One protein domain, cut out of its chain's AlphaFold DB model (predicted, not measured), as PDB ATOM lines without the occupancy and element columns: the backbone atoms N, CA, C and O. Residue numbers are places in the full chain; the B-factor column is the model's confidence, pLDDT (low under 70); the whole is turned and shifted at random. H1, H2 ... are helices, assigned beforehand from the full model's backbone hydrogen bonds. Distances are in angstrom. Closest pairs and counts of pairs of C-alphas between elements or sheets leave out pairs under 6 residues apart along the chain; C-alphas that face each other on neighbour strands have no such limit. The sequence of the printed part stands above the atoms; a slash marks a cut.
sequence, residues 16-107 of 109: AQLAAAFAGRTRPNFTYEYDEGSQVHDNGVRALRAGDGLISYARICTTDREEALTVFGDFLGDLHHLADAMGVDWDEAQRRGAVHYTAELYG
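Overview. This is residues 16 to 107 of the 109 residues of an uncharacterized protein of Rhodococcus sp. WAY2 (UniProt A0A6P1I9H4). Three helices make an open triangle: long H2, H3 set across its end, and H4 folding back until its last turns come near the first half of H2; short H1 packs on H2 outside the triangle. The printed part has 92 residues, with four named helices, H1 to H4, and no named strand: all helix. It is only just loose, close to compact, with a radius of gyration of the C-alphas of 15.0 A and spans of 38 by 35 by 20 A.

Along the chain. Find C-alpha 16 at (150.519, 1.818, 2.619); there H1 begins, residues 16 to 22, 9.9 A long. H2, residues 36 to 60, runs 36.6 A from (155.357, 29.217, -9.598). H3 is residues 68 to 86, 26.1 A; H4, residues 90 to 106, 24.4 A, ends at (164.616, 27.607, -6.664).

Arrangement. Look at Ala 19 and Ile 55, closest C-alphas of the helical hairpin H1 and H2, 6.4 A apart; the two touch, opposite ways, at 37 degrees, only just a steep tilt. H2 touches H3 with residues 54 to 58 alone, about perpendicular at 81 degrees, closest C-alphas Ala 58 and Val 71, 6.9 A. H3 and H4 only just touch, with 3 pairs of C-alphas within 8 A, and only at the corner, closest Ala 83 and Trp 90, 6.0 A. H2 and H4 are close but not clearly touching, C-alphas 43 and 104 being closest at 7.3 A. H1 is apart from H3 and H4. In H1, H2, H3 and H4 every O i to N i+4 pair is within hydrogen-bond range.

Size, cuts and confidence. The C-alphas farthest apart, Asp 35 and Thr 62, are 40.1 A apart. The printed part has no cut; the link H1 to H2 is long, 13 residues. No printed residue is under pLDDT 70.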
ATOM      1  N   ALA A  16     151.928   2.179   2.761       98.19
ATOM      2  CA  ALA A  16     150.519   1.818   2.619       98.19
ATOM      3  C   ALA A  16     149.612   3.058   2.634       98.19
ATOM      4  O   ALA A  16     148.718   3.177   1.789       98.19
ATOM      5  N   GLN A  17     149.863   4.010   3.537       98.19
ATOM      6  CA  GLN A  17     149.156   5.295   3.548       98.19
ATOM      7  C   GLN A  17     149.486   6.124   2.305       98.19
ATOM      8  O   GLN A  17     148.584   6.721   1.723       98.19
ATOM      9  N   LEU A  18     150.739   6.110   1.840       97.50
ATOM     10  CA  LEU A  18     151.132   6.772   0.593       97.50
ATOM     11  C   LEU A  18     150.375   6.185  -0.607       97.50
ATOM     12  O   LEU A  18     149.818   6.924  -1.421       97.50
ATOM     13  N   ALA A  19     150.279   4.856  -0.686       97.12
ATOM     14  CA  ALA A  19     149.516   4.169  -1.720       97.12
ATOM     15  C   ALA A  19     148.026   4.532  -1.671       97.12
ATOM     16  O   ALA A  19     147.421   4.746  -2.723       97.12
ATOM     17  N   ALA A  20     147.440   4.640  -0.476       96.44
ATOM     18  CA  ALA A  20     146.063   5.096  -0.301       96.44
ATOM     19  C   ALA A  20     145.890   6.564  -0.723       96.44
ATOM     20  O   ALA A  20     144.948   6.883  -1.445       96.44
ATOM     21  N   ALA A  21     146.827   7.442  -0.355       94.81
ATOM     22  CA  ALA A  21     146.810   8.850  -0.739       94.81
ATOM     23  C   ALA A  21     146.887   9.030  -2.261       94.81
ATOM     24  O   ALA A  21     146.289   9.963  -2.796       94.81
ATOM     25  N   PHE A  22     147.601   8.146  -2.963       94.12
ATOM     26  CA  PHE A  22     147.750   8.167  -4.420       94.12
ATOM     27  C   PHE A  22     146.675   7.384  -5.178       94.12
ATOM     28  O   PHE A  22     146.604   7.495  -6.409       94.12
ATOM     29  N   ALA A  23     145.851   6.602  -4.479       92.69
ATOM     30  CA  ALA A  23     144.811   5.793  -5.092       92.69
ATOM     31  C   ALA A  23     143.820   6.680  -5.858       92.69
ATOM     32  O   ALA A  23     143.351   7.700  -5.361       92.69
ATOM     33  N   GLY A  24     143.525   6.307  -7.104       85.06
ATOM     34  CA  GLY A  24     142.605   7.054  -7.965       85.06
ATOM     35  C   GLY A  24     143.123   8.409  -8.465       85.06
ATOM     36  O   GLY A  24     142.427   9.053  -9.247       85.06
ATOM     37  N   ARG A  25     144.333   8.846  -8.079       85.38
ATOM     38  CA  ARG A  25     144.934  10.060  -8.643       85.38
ATOM     39  C   ARG A  25     145.366   9.823 -10.084       85.38
ATOM     40  O   ARG A  25     146.074   8.857 -10.381       85.38
ATOM     41  N   THR A  26     145.021  10.760 -10.959       85.19
ATOM     42  CA  THR A  26     145.610  10.853 -12.298       85.19
ATOM     43  C   THR A  26     147.130  10.980 -12.177       85.19
ATOM     44  O   THR A  26     147.641  11.532 -11.204       85.19
ATOM     45  N   ARG A  27     147.862  10.453 -13.160       85.88
ATOM     46  CA  ARG A  27     149.314  10.615 -13.291       85.88
ATOM     47  C   ARG A  27     149.575  11.699 -14.345       85.88
ATOM     48  O   ARG A  27     149.640  11.357 -15.525       85.88
ATOM     49  N   PRO A  28     149.603  12.995 -13.976       89.25
ATOM     50  CA  PRO A  28     149.754  14.052 -14.962       89.25
ATOM     51  C   PRO A  28     151.168  14.071 -15.553       89.25
ATOM     52  O   PRO A  28     152.132  13.574 -14.962       89.25
ATOM     53  N   ASN A  29     151.271  14.657 -16.743       93.00
ATOM     54  CA  ASN A  29     152.555  15.007 -17.331       93.00
ATOM     55  C   ASN A  29     153.123  16.261 -16.660       93.00
ATOM     56  O   ASN A  29     152.392  17.027 -16.026       93.00
ATOM     57  N   PHE A  30     154.426  16.449 -16.839       92.50
ATOM     58  CA  PHE A  30     155.082  17.716 -16.546       92.50
ATOM     59  C   PHE A  30     154.544  18.823 -17.452       92.50
ATOM     60  O   PHE A  30     154.219  18.547 -18.614       92.50
ATOM     61  N   THR A  31     154.475  20.049 -16.942       89.81
ATOM     62  CA  THR A  31     154.190  21.242 -17.751       89.81
ATOM     63  C   THR A  31     155.475  21.853 -18.303       89.81
ATOM     64  O   THR A  31     155.458  22.337 -19.433       89.81
ATOM     65  N   TYR A  32     156.597  21.753 -17.574       84.25
ATOM     66  CA  TYR A  32     157.880  22.390 -17.905       84.25
ATOM     67  C   TYR A  32     157.784  23.913 -18.099       84.25
ATOM     68  O   TYR A  32     158.570  24.507 -18.840       84.25
ATOM     69  N   GLU A  33     156.814  24.549 -17.447       88.88
ATOM     70  CA  GLU A  33     156.676  26.003 -17.431       88.88
ATOM     71  C   GLU A  33     157.372  26.586 -16.188       88.88
ATOM     72  O   GLU A  33     157.480  25.939 -15.146       88.88
ATOM     73  N   TYR A  34     157.874  27.817 -16.308       83.44
ATOM     74  CA  TYR A  34     158.694  28.470 -15.274       83.44
ATOM     75  C   TYR A  34     157.887  29.324 -14.286       83.44
ATOM     76  O   TYR A  34     158.474  30.048 -13.483       83.44
ATOM     77  N   ASP A  35     156.555  29.304 -14.353       90.12
ATOM     78  CA  ASP A  35     155.731  29.966 -13.346       90.12
ATOM     79  C   ASP A  35     155.660  29.141 -12.049       90.12
ATOM     80  O   ASP A  35     155.823  27.920 -12.045       90.12
ATOM     81  N   GLU A  36     155.394  29.822 -10.935       88.06
ATOM     82  CA  GLU A  36     155.357  29.217  -9.598       88.06
ATOM     83  C   GLU A  36     154.385  28.031  -9.505       88.06
ATOM     84  O   GLU A  36     154.711  27.013  -8.891       88.06
ATOM     85  N   GLY A  37     153.207  28.139 -10.128       88.62
ATOM     86  CA  GLY A  37     152.197  27.083 -10.094       88.62
ATOM     87  C   GLY A  37     152.672  25.826 -10.815       88.62
ATOM     88  O   GLY A  37     152.549  24.720 -10.285       88.62
ATOM     89  N   SER A  38     153.272  26.000 -11.990       91.19
ATOM     90  CA  SER A  38     153.856  24.912 -12.774       91.19
ATOM     91  C   SER A  38     155.034  24.235 -12.083       91.19
ATOM     92  O   SER A  38     155.122  23.009 -12.099       91.19
ATOM     93  N   GLN A  39     155.900  24.990 -11.407       92.38
ATOM     94  CA  GLN A  39     157.045  24.412 -10.695       92.38
ATOM     95  C   GLN A  39     156.615  23.578  -9.480       92.38
ATOM     96  O   GLN A  39     157.117  22.468  -9.282       92.38
ATOM     97  N   VAL A  40     155.637  24.055  -8.700       93.38
ATOM     98  CA  VAL A  40     155.045  23.264  -7.605       93.38
ATOM     99  C   VAL A  40     154.350  22.012  -8.150       93.38
ATOM    100  O   VAL A  40     154.533  20.920  -7.603       93.38
ATOM    101  N   HIS A  41     153.597  22.141  -9.249       93.00
ATOM    102  CA  HIS A  41     152.943  21.013  -9.922       93.00
ATOM    103  C   HIS A  41     153.955  19.956 -10.374       93.00
ATOM    104  O   HIS A  41     153.816  18.782 -10.022       93.00
ATOM    105  N   ASP A  42     155.002  20.359 -11.091       95.06
ATOM    106  CA  ASP A  42     156.030  19.456 -11.609       95.06
ATOM    107  C   ASP A  42     156.787  18.754 -10.473       95.06
ATOM    108  O   ASP A  42     157.019  17.542 -10.531       95.06
ATOM    109  N   ASN A  43     157.090  19.452  -9.379       94.88
ATOM    110  CA  ASN A  43     157.711  18.828  -8.211       94.88
ATOM    111  C   ASN A  43     156.757  17.855  -7.494       94.88
ATOM    112  O   ASN A  43     157.188  16.797  -7.023       94.88
ATOM    113  N   GLY A  44     155.447  18.120  -7.508       94.81
ATOM    114  CA  GLY A  44     154.418  17.148  -7.126       94.81
ATOM    115  C   GLY A  44     154.407  15.901  -8.022       94.81
ATOM    116  O   GLY A  44     154.326  14.777  -7.519       94.81
ATOM    117  N   VAL A  45     154.563  16.066  -9.341       95.06
ATOM    118  CA  VAL A  45     154.701  14.951 -10.298       95.06
ATOM    119  C   VAL A  45     155.952  14.120 -10.004       95.06
ATOM    120  O   VAL A  45     155.875  12.888 -10.021       95.06
ATOM    121  N   ARG A  46     157.093  14.755  -9.696       95.12
ATOM    122  CA  ARG A  46     158.339  14.063  -9.297       95.12
ATOM    123  C   ARG A  46     158.133  13.231  -8.039       95.12
ATOM    124  O   ARG A  46     158.455  12.042  -8.046       95.12
ATOM    125  N   ALA A  47     157.540  13.821  -7.000       95.62
ATOM    126  CA  ALA A  47     157.233  13.124  -5.752       95.62
ATOM    127  C   ALA A  47     156.306  11.923  -5.985       95.62
ATOM    128  O   ALA A  47     156.531  10.842  -5.443       95.62
ATOM    129  N   LEU A  48     155.300  12.081  -6.846       95.19
ATOM    130  CA  LEU A  48     154.377  11.007  -7.180       95.19
ATOM    131  C   LEU A  48     155.064   9.848  -7.928       95.19
ATOM    132  O   LEU A  48     154.833   8.687  -7.591       95.19
ATOM    133  N   ARG A  49     155.965  10.141  -8.875       94.62
ATOM    134  CA  ARG A  49     156.746   9.113  -9.590       94.62
ATOM    135  C   ARG A  49     157.706   8.373  -8.660       94.62
ATOM    136  O   ARG A  49     157.789   7.151  -8.722       94.62
ATOM    137  N   ALA A  50     158.403   9.100  -7.785       96.25
ATOM    138  CA  ALA A  50     159.270   8.496  -6.776       96.25
ATOM    139  C   ALA A  50     158.466   7.618  -5.799       96.25
ATOM    140  O   ALA A  50     158.883   6.507  -5.469       96.25
ATOM    141  N   GLY A  51     157.277   8.079  -5.399       96.69
ATOM    142  CA  GLY A  51     156.372   7.334  -4.533       96.69
ATOM    143  C   GLY A  51     155.884   6.021  -5.149       96.69
ATOM    144  O   GLY A  51     155.830   5.023  -4.439       96.69
ATOM    145  N   ASP A  52     155.606   5.967  -6.457       96.19
ATOM    146  CA  ASP A  52     155.252   4.708  -7.140       96.19
ATOM    147  C   ASP A  52     156.381   3.658  -7.031       96.19
ATOM    148  O   ASP A  52     156.113   2.468  -6.823       96.19
ATOM    149  N   GLY A  53     157.643   4.099  -7.099       97.38
ATOM    150  CA  GLY A  53     158.817   3.255  -6.863       97.38
ATOM    151  C   GLY A  53     158.883   2.733  -5.427       97.38
ATOM    152  O   GLY A  53     158.960   1.521  -5.220       97.38
ATOM    153  N   LEU A  54     158.763   3.626  -4.439       98.25
ATOM    154  CA  LEU A  54     158.791   3.267  -3.017       98.25
ATOM    155  C   LEU A  54     157.638   2.324  -2.627       98.25
ATOM    156  O   LEU A  54     157.855   1.347  -1.918       98.25
ATOM    157  N   ILE A  55     156.417   2.573  -3.117       98.25
ATOM    158  CA  ILE A  55     155.251   1.703  -2.884       98.25
ATOM    159  C   ILE A  55     155.512   0.302  -3.443       98.25
ATOM    160  O   ILE A  55     155.184  -0.698  -2.803       98.25
ATOM    161  N   SER A  56     156.071   0.224  -4.651       98.25
ATOM    162  CA  SER A  56     156.370  -1.055  -5.295       98.25
ATOM    163  C   SER A  56     157.442  -1.821  -4.523       98.25
ATOM    164  O   SER A  56     157.249  -3.001  -4.234       98.25
ATOM    165  N   TYR A  57     158.516  -1.135  -4.127       98.56
ATOM    166  CA  TYR A  57     159.571  -1.675  -3.272       98.56
ATOM    167  C   TYR A  57     159.007  -2.231  -1.956       98.56
ATOM    168  O   TYR A  57     159.170  -3.414  -1.663       98.56
ATOM    169  N   ALA A  58     158.244  -1.421  -1.217       98.56
ATOM    170  CA  ALA A  58     157.699  -1.806   0.082       98.56
ATOM    171  C   ALA A  58     156.762  -3.021  -0.002       98.56
ATOM    172  O   ALA A  58     156.754  -3.876   0.880       98.56
ATOM    173  N   ARG A  59     155.990  -3.144  -1.090       98.31
ATOM    174  CA  ARG A  59     155.140  -4.321  -1.336       98.31
ATOM    175  C   ARG A  59     155.953  -5.585  -1.597       98.31
ATOM    176  O   ARG A  59     155.584  -6.641  -1.094       98.31
ATOM    177  N   ILE A  60     157.030  -5.486  -2.378       98.25
ATOM    178  CA  ILE A  60     157.921  -6.618  -2.677       98.25
ATOM    179  C   ILE A  60     158.626  -7.090  -1.401       98.25
ATOM    180  O   ILE A  60     158.681  -8.290  -1.146       98.25
ATOM    181  N   CYS A  61     159.102  -6.152  -0.583       98.06
ATOM    182  CA  CYS A  61     159.798  -6.445   0.669       98.06
ATOM    183  C   CYS A  61     158.857  -6.709   1.855       98.06
ATOM    184  O   CYS A  61     159.327  -7.030   2.942       98.06
ATOM    185  N   THR A  62     157.535  -6.610   1.671       98.00
ATOM    186  CA  THR A  62     156.516  -6.760   2.730       98.00
ATOM    187  C   THR A  62     156.674  -5.783   3.907       98.00
ATOM    188  O   THR A  62     156.327  -6.102   5.041       98.00
ATOM    189  N   THR A  63     157.168  -4.574   3.629       98.12
ATOM    190  CA  THR A  63     157.404  -3.481   4.592       98.12
ATOM    191  C   THR A  63     156.416  -2.320   4.419       98.12
ATOM    192  O   THR A  63     156.623  -1.224   4.928       98.12
ATOM    193  N   ASP A  64     155.302  -2.527   3.712       97.69
ATOM    194  CA  ASP A  64     154.346  -1.468   3.357       97.69
ATOM    195  C   ASP A  64     153.669  -0.794   4.560       97.69
ATOM    196  O   ASP A  64     153.167   0.322   4.432       97.69
ATOM    197  N   ARG A  65     153.669  -1.447   5.723       97.81
ATOM    198  CA  ARG A  65     153.098  -0.929   6.976       97.81
ATOM    199  C   ARG A  65     154.130  -0.362   7.947       97.81
ATOM    200  O   ARG A  65     153.732   0.131   8.997       97.81
ATOM    201  N   GLU A  66     155.413  -0.458   7.618       98.25
ATOM    202  CA  GLU A  66     156.484   0.117   8.426       98.25
ATOM    203  C   GLU A  66     156.515   1.642   8.279       98.25
ATOM    204  O   GLU A  66     155.969   2.210   7.322       98.25
ATOM    205  N   GLU A  67     157.167   2.311   9.230       98.06
ATOM    206  CA  GLU A  67     157.324   3.762   9.172       98.06
ATOM    207  C   GLU A  67     158.082   4.191   7.915       98.06
ATOM    208  O   GLU A  67     159.093   3.596   7.529       98.06
ATOM    209  N   ALA A  68     157.622   5.279   7.299       97.12
ATOM    210  CA  ALA A  68     158.166   5.799   6.057       97.12
ATOM    211  C   ALA A  68     159.677   6.018   6.165       97.12
ATOM    212  O   ALA A  68     160.398   5.633   5.252       97.12
ATOM    213  N   LEU A  69     160.171   6.564   7.283       97.31
ATOM    214  CA  LEU A  69     161.605   6.787   7.478       97.31
ATOM    215  C   LEU A  69     162.420   5.488   7.385       97.31
ATOM    216  O   LEU A  69     163.463   5.483   6.731       97.31
ATOM    217  N   THR A  70     161.936   4.400   7.988       98.19
ATOM    218  CA  THR A  70     162.571   3.075   7.913       98.19
ATOM    219  C   THR A  70     162.617   2.591   6.469       98.19
ATOM    220  O   THR A  70     163.690   2.295   5.952       98.19
ATOM    221  N   VAL A  71     161.477   2.614   5.772       98.56
ATOM    222  CA  VAL A  71     161.393   2.107   4.392       98.56
ATOM    223  C   VAL A  71     162.194   2.969   3.408       98.56
ATOM    224  O   VAL A  71     162.784   2.437   2.473       98.56
ATOM    225  N   PHE A  72     162.259   4.289   3.612       98.38
ATOM    226  CA  PHE A  72     163.149   5.169   2.848       98.38
ATOM    227  C   PHE A  72     164.619   4.802   3.070       98.38
ATOM    228  O   PHE A  72     165.380   4.768   2.105       98.38
ATOM    229  N   GLY A  73     165.018   4.530   4.316       98.31
ATOM    230  CA  GLY A  73     166.375   4.103   4.653       98.31
ATOM    231  C   GLY A  73     166.753   2.789   3.971       98.31
ATOM    232  O   GLY A  73     167.781   2.732   3.298       98.31
ATOM    233  N   ASP A  74     165.888   1.781   4.075       98.44
ATOM    234  CA  ASP A  74     166.094   0.474   3.444       98.44
ATOM    235  C   ASP A  74     166.166   0.603   1.917       98.44
ATOM    236  O   ASP A  74     167.099   0.103   1.287       98.44
ATOM    237  N   PHE A  75     165.245   1.366   1.314       98.44
ATOM    238  CA  PHE A  75     165.235   1.571  -0.131       98.44
ATOM    239  C   PHE A  75     166.494   2.295  -0.626       98.44
ATOM    240  O   PHE A  75     167.050   1.925  -1.656       98.44
ATOM    241  N   LEU A  76     166.980   3.304   0.106       97.75
ATOM    242  CA  LEU A  76     168.243   3.976  -0.215       97.75
ATOM    243  C   LEU A  76     169.446   3.032  -0.081       97.75
ATOM    244  O   LEU A  76     170.335   3.073  -0.932       97.75
ATOM    245  N   GLY A  77     169.465   2.170   0.940       98.12
ATOM    246  CA  GLY A  77     170.490   1.136   1.099       98.12
ATOM    247  C   GLY A  77     170.517   0.162  -0.080       98.12
ATOM    248  O   GLY A  77     171.574  -0.093  -0.659       98.12
ATOM    249  N   ASP A  78     169.350  -0.308  -0.516       98.38
ATOM    250  CA  ASP A  78     169.239  -1.212  -1.663       98.38
ATOM    251  C   ASP A  78     169.582  -0.527  -2.995       98.38
ATOM    252  O   ASP A  78     170.180  -1.151  -3.875       98.38
ATOM    253  N   LEU A  79     169.280   0.767  -3.152       97.94
ATOM    254  CA  LEU A  79     169.732   1.552  -4.306       97.94
ATOM    255  C   LEU A  79     171.258   1.709  -4.338       97.94
ATOM    256  O   LEU A  79     171.840   1.719  -5.424       97.94
ATOM    257  N   HIS A  80     171.912   1.779  -3.178       98.25
ATOM    258  CA  HIS A  80     173.370   1.787  -3.099       98.25
ATOM    259  C   HIS A  80     173.958   0.448  -3.572       98.25
ATOM    260  O   HIS A  80     174.882   0.429  -4.384       98.25
ATOM    261  N   HIS A  81     173.382  -0.681  -3.149       98.50
ATOM    262  CA  HIS A  81     173.778  -2.000  -3.656       98.50
ATOM    263  C   HIS A  81     173.490  -2.173  -5.154       98.50
ATOM    264  O   HIS A  81     174.264  -2.807  -5.876       98.50
ATOM    265  N   LEU A  82     172.398  -1.589  -5.653       98.25
ATOM    266  CA  LEU A  82     172.105  -1.560  -7.083       98.25
ATOM    267  C   LEU A  82     173.158  -0.755  -7.858       98.25
ATOM    268  O   LEU A  82     173.559  -1.176  -8.943       98.25
ATOM    269  N   ALA A  83     173.626   0.368  -7.310       98.50
ATOM    270  CA  ALA A  83     174.683   1.167  -7.922       98.50
ATOM    271  C   ALA A  83     175.985   0.361  -8.062       98.50
ATOM    272  O   ALA A  83     176.542   0.318  -9.163       98.50
ATOM    273  N   ASP A  84     176.387  -0.372  -7.014       98.56
ATOM    274  CA  ASP A  84     177.529  -1.298  -7.064       98.56
ATOM    275  C   ASP A  84     177.364  -2.326  -8.196       98.56
ATOM    276  O   ASP A  84     178.270  -2.536  -9.005       98.56
ATOM    277  N   ALA A  85     176.181  -2.941  -8.297       98.62
ATOM    278  CA  ALA A  85     175.885  -3.957  -9.305       98.62
ATOM    279  C   ALA A  85     175.861  -3.404 -10.743       98.62
ATOM    280  O   ALA A  85     176.198  -4.120 -11.688       98.62
ATOM    281  N   MET A  86     175.461  -2.143 -10.920       98.44
ATOM    282  CA  MET A  86     175.387  -1.472 -12.223       98.44
ATOM    283  C   MET A  86     176.688  -0.761 -12.622       98.44
ATOM    284  O   MET A  86     176.791  -0.291 -13.757       98.44
ATOM    285  N   GLY A  87     177.666  -0.659 -11.719       98.19
ATOM    286  CA  GLY A  87     178.867   0.154 -11.926       98.19
ATOM    287  C   GLY A  87     178.573   1.658 -11.965       98.19
ATOM    288  O   GLY A  87     179.259   2.403 -12.665       98.19
ATOM    289  N   VAL A  88     177.530   2.101 -11.259       98.44
ATOM    290  CA  VAL A  88     177.190   3.519 -11.097       98.44
ATOM    291  C   VAL A  88     177.940   4.064  -9.886       98.44
ATOM    292  O   VAL A  88     177.883   3.486  -8.807       98.44
ATOM    293  N   ASP A  89     178.614   5.201 -10.056       98.31
ATOM    294  CA  ASP A  89     179.189   5.954  -8.940       98.31
ATOM    295  C   ASP A  89     178.051   6.565  -8.106       98.31
ATOM    296  O   ASP A  89     177.367   7.494  -8.551       98.31
ATOM    297  N   TRP A  90     177.819   5.991  -6.922       97.62
ATOM    298  CA  TRP A  90     176.757   6.415  -6.013       97.62
ATOM    299  C   TRP A  90     176.921   7.871  -5.567       97.62
ATOM    300  O   TRP A  90     175.953   8.633  -5.613       97.62
ATOM    301  N   ASP A  91     178.134   8.276  -5.192       97.88
ATOM    302  CA  ASP A  91     178.399   9.618  -4.674       97.88
ATOM    303  C   ASP A  91     178.154  10.673  -5.760       97.88
ATOM    304  O   ASP A  91     177.525  11.708  -5.517       97.88
ATOM    305  N   GLU A  92     178.576  10.395  -6.997       98.06
ATOM    306  CA  GLU A  92     178.305  11.275  -8.135       98.06
ATOM    307  C   GLU A  92     176.811  11.310  -8.497       98.06
ATOM    308  O   GLU A  92     176.274  12.384  -8.797       98.06
ATOM    309  N   ALA A  93     176.112  10.171  -8.450       97.31
ATOM    310  CA  ALA A  93     174.670  10.113  -8.686       97.31
ATOM    311  C   ALA A  93     173.895  10.924  -7.634       97.31
ATOM    312  O   ALA A  93     173.038  11.742  -7.991       97.31
ATOM    313  N   GLN A  94     174.244  10.771  -6.353       96.62
ATOM    314  CA  GLN A  94     173.667  11.533  -5.249       96.62
ATOM    315  C   GLN A  94     173.943  13.032  -5.410       96.62
ATOM    316  O   GLN A  94     173.024  13.846  -5.288       96.62
ATOM    317  N   ARG A  95     175.183  13.412  -5.746       97.19
ATOM    318  CA  ARG A  95     175.567  14.812  -5.967       97.19
ATOM    319  C   ARG A  95     174.759  15.449  -7.098       97.19
ATOM    320  O   ARG A  95     174.248  16.554  -6.924       97.19
ATOM    321  N   ARG A  96     174.616  14.774  -8.245       96.50
ATOM    322  CA  ARG A  96     173.799  15.272  -9.370       96.50
ATOM    323  C   ARG A  96     172.329  15.399  -8.990       96.50
ATOM    324  O   ARG A  96     171.723  16.426  -9.279       96.50
ATOM    325  N   GLY A  97     171.779  14.398  -8.303       95.38
ATOM    326  CA  GLY A  97     170.411  14.445  -7.791       95.38
ATOM    327  C   GLY A  97     170.173  15.645  -6.873       95.38
ATOM    328  O   GLY A  97     169.183  16.351  -7.039       95.38
ATOM    329  N   ALA A  98     171.109  15.936  -5.966       95.50
ATOM    330  CA  ALA A  98     171.022  17.082  -5.060       95.50
ATOM    331  C   ALA A  98     171.088  18.433  -5.794       95.50
ATOM    332  O   ALA A  98     170.375  19.367  -5.424       95.50
ATOM    333  N   VAL A  99     171.908  18.536  -6.847       95.19
ATOM    334  CA  VAL A  99     171.953  19.727  -7.713       95.19
ATOM    335  C   VAL A  99     170.613  19.924  -8.417       95.19
ATOM    336  O   VAL A  99     170.058  21.014  -8.335       95.19
ATOM    337  N   HIS A 100     170.057  18.878  -9.036       93.06
ATOM    338  CA  HIS A 100     168.756  18.957  -9.706       93.06
ATOM    339  C   HIS A 100     167.623  19.295  -8.740       93.06
ATOM    340  O   HIS A 100     166.830  20.180  -9.028       93.06
ATOM    341  N   TYR A 101     167.593  18.677  -7.562       94.69
ATOM    342  CA  TYR A 101     166.611  19.008  -6.535       94.69
ATOM    343  C   TYR A 101     166.707  20.478  -6.102       94.69
ATOM    344  O   TYR A 101     165.701  21.168  -5.976       94.69
ATOM    345  N   THR A 102     167.928  20.985  -5.910       94.06
ATOM    346  CA  THR A 102     168.160  22.391  -5.542       94.06
ATOM    347  C   THR A 102     167.703  23.343  -6.649       94.06
ATOM    348  O   THR A 102     167.019  24.324  -6.372       94.06
ATOM    349  N   ALA A 103     168.044  23.035  -7.901       91.38
ATOM    350  CA  ALA A 103     167.595  23.756  -9.088       91.38
ATOM    351  C   ALA A 103     166.057  23.803  -9.175       91.38
ATOM    352  O   ALA A 103     165.471  24.879  -9.287       91.38
ATOM    353  N   GLU A 104     165.401  22.654  -8.997       92.62
ATOM    354  CA  GLU A 104     163.941  22.496  -8.992       92.62
ATOM    355  C   GLU A 104     163.253  23.272  -7.857       92.62
ATOM    356  O   GLU A 104     162.146  23.776  -8.047       92.62
ATOM    357  N   LEU A 105     163.885  23.398  -6.684       92.50
ATOM    358  CA  LEU A 105     163.338  24.163  -5.557       92.50
ATOM    359  C   LEU A 105     163.379  25.675  -5.766       92.50
ATOM    360  O   LEU A 105     162.531  26.376  -5.212       92.50
ATOM    361  N   TYR A 106     164.363  26.172  -6.514       90.94
ATOM    362  CA  TYR A 106     164.616  27.607  -6.664       90.94
ATOM    363  C   TYR A 106     164.388  28.126  -8.086       90.94
ATOM    364  O   TYR A 106     164.597  29.313  -8.334       90.94
ATOM    365  N   GLY A 107     163.933  27.267  -9.004       81.94
ATOM    366  CA  GLY A 107     163.651  27.628 -10.392       81.94
ATOM    367  C   GLY A 107     164.896  28.067 -11.164       81.94
ATOM    368  O   GLY A 107     164.791  28.918 -12.045       81.94
TER     369      GLY A 107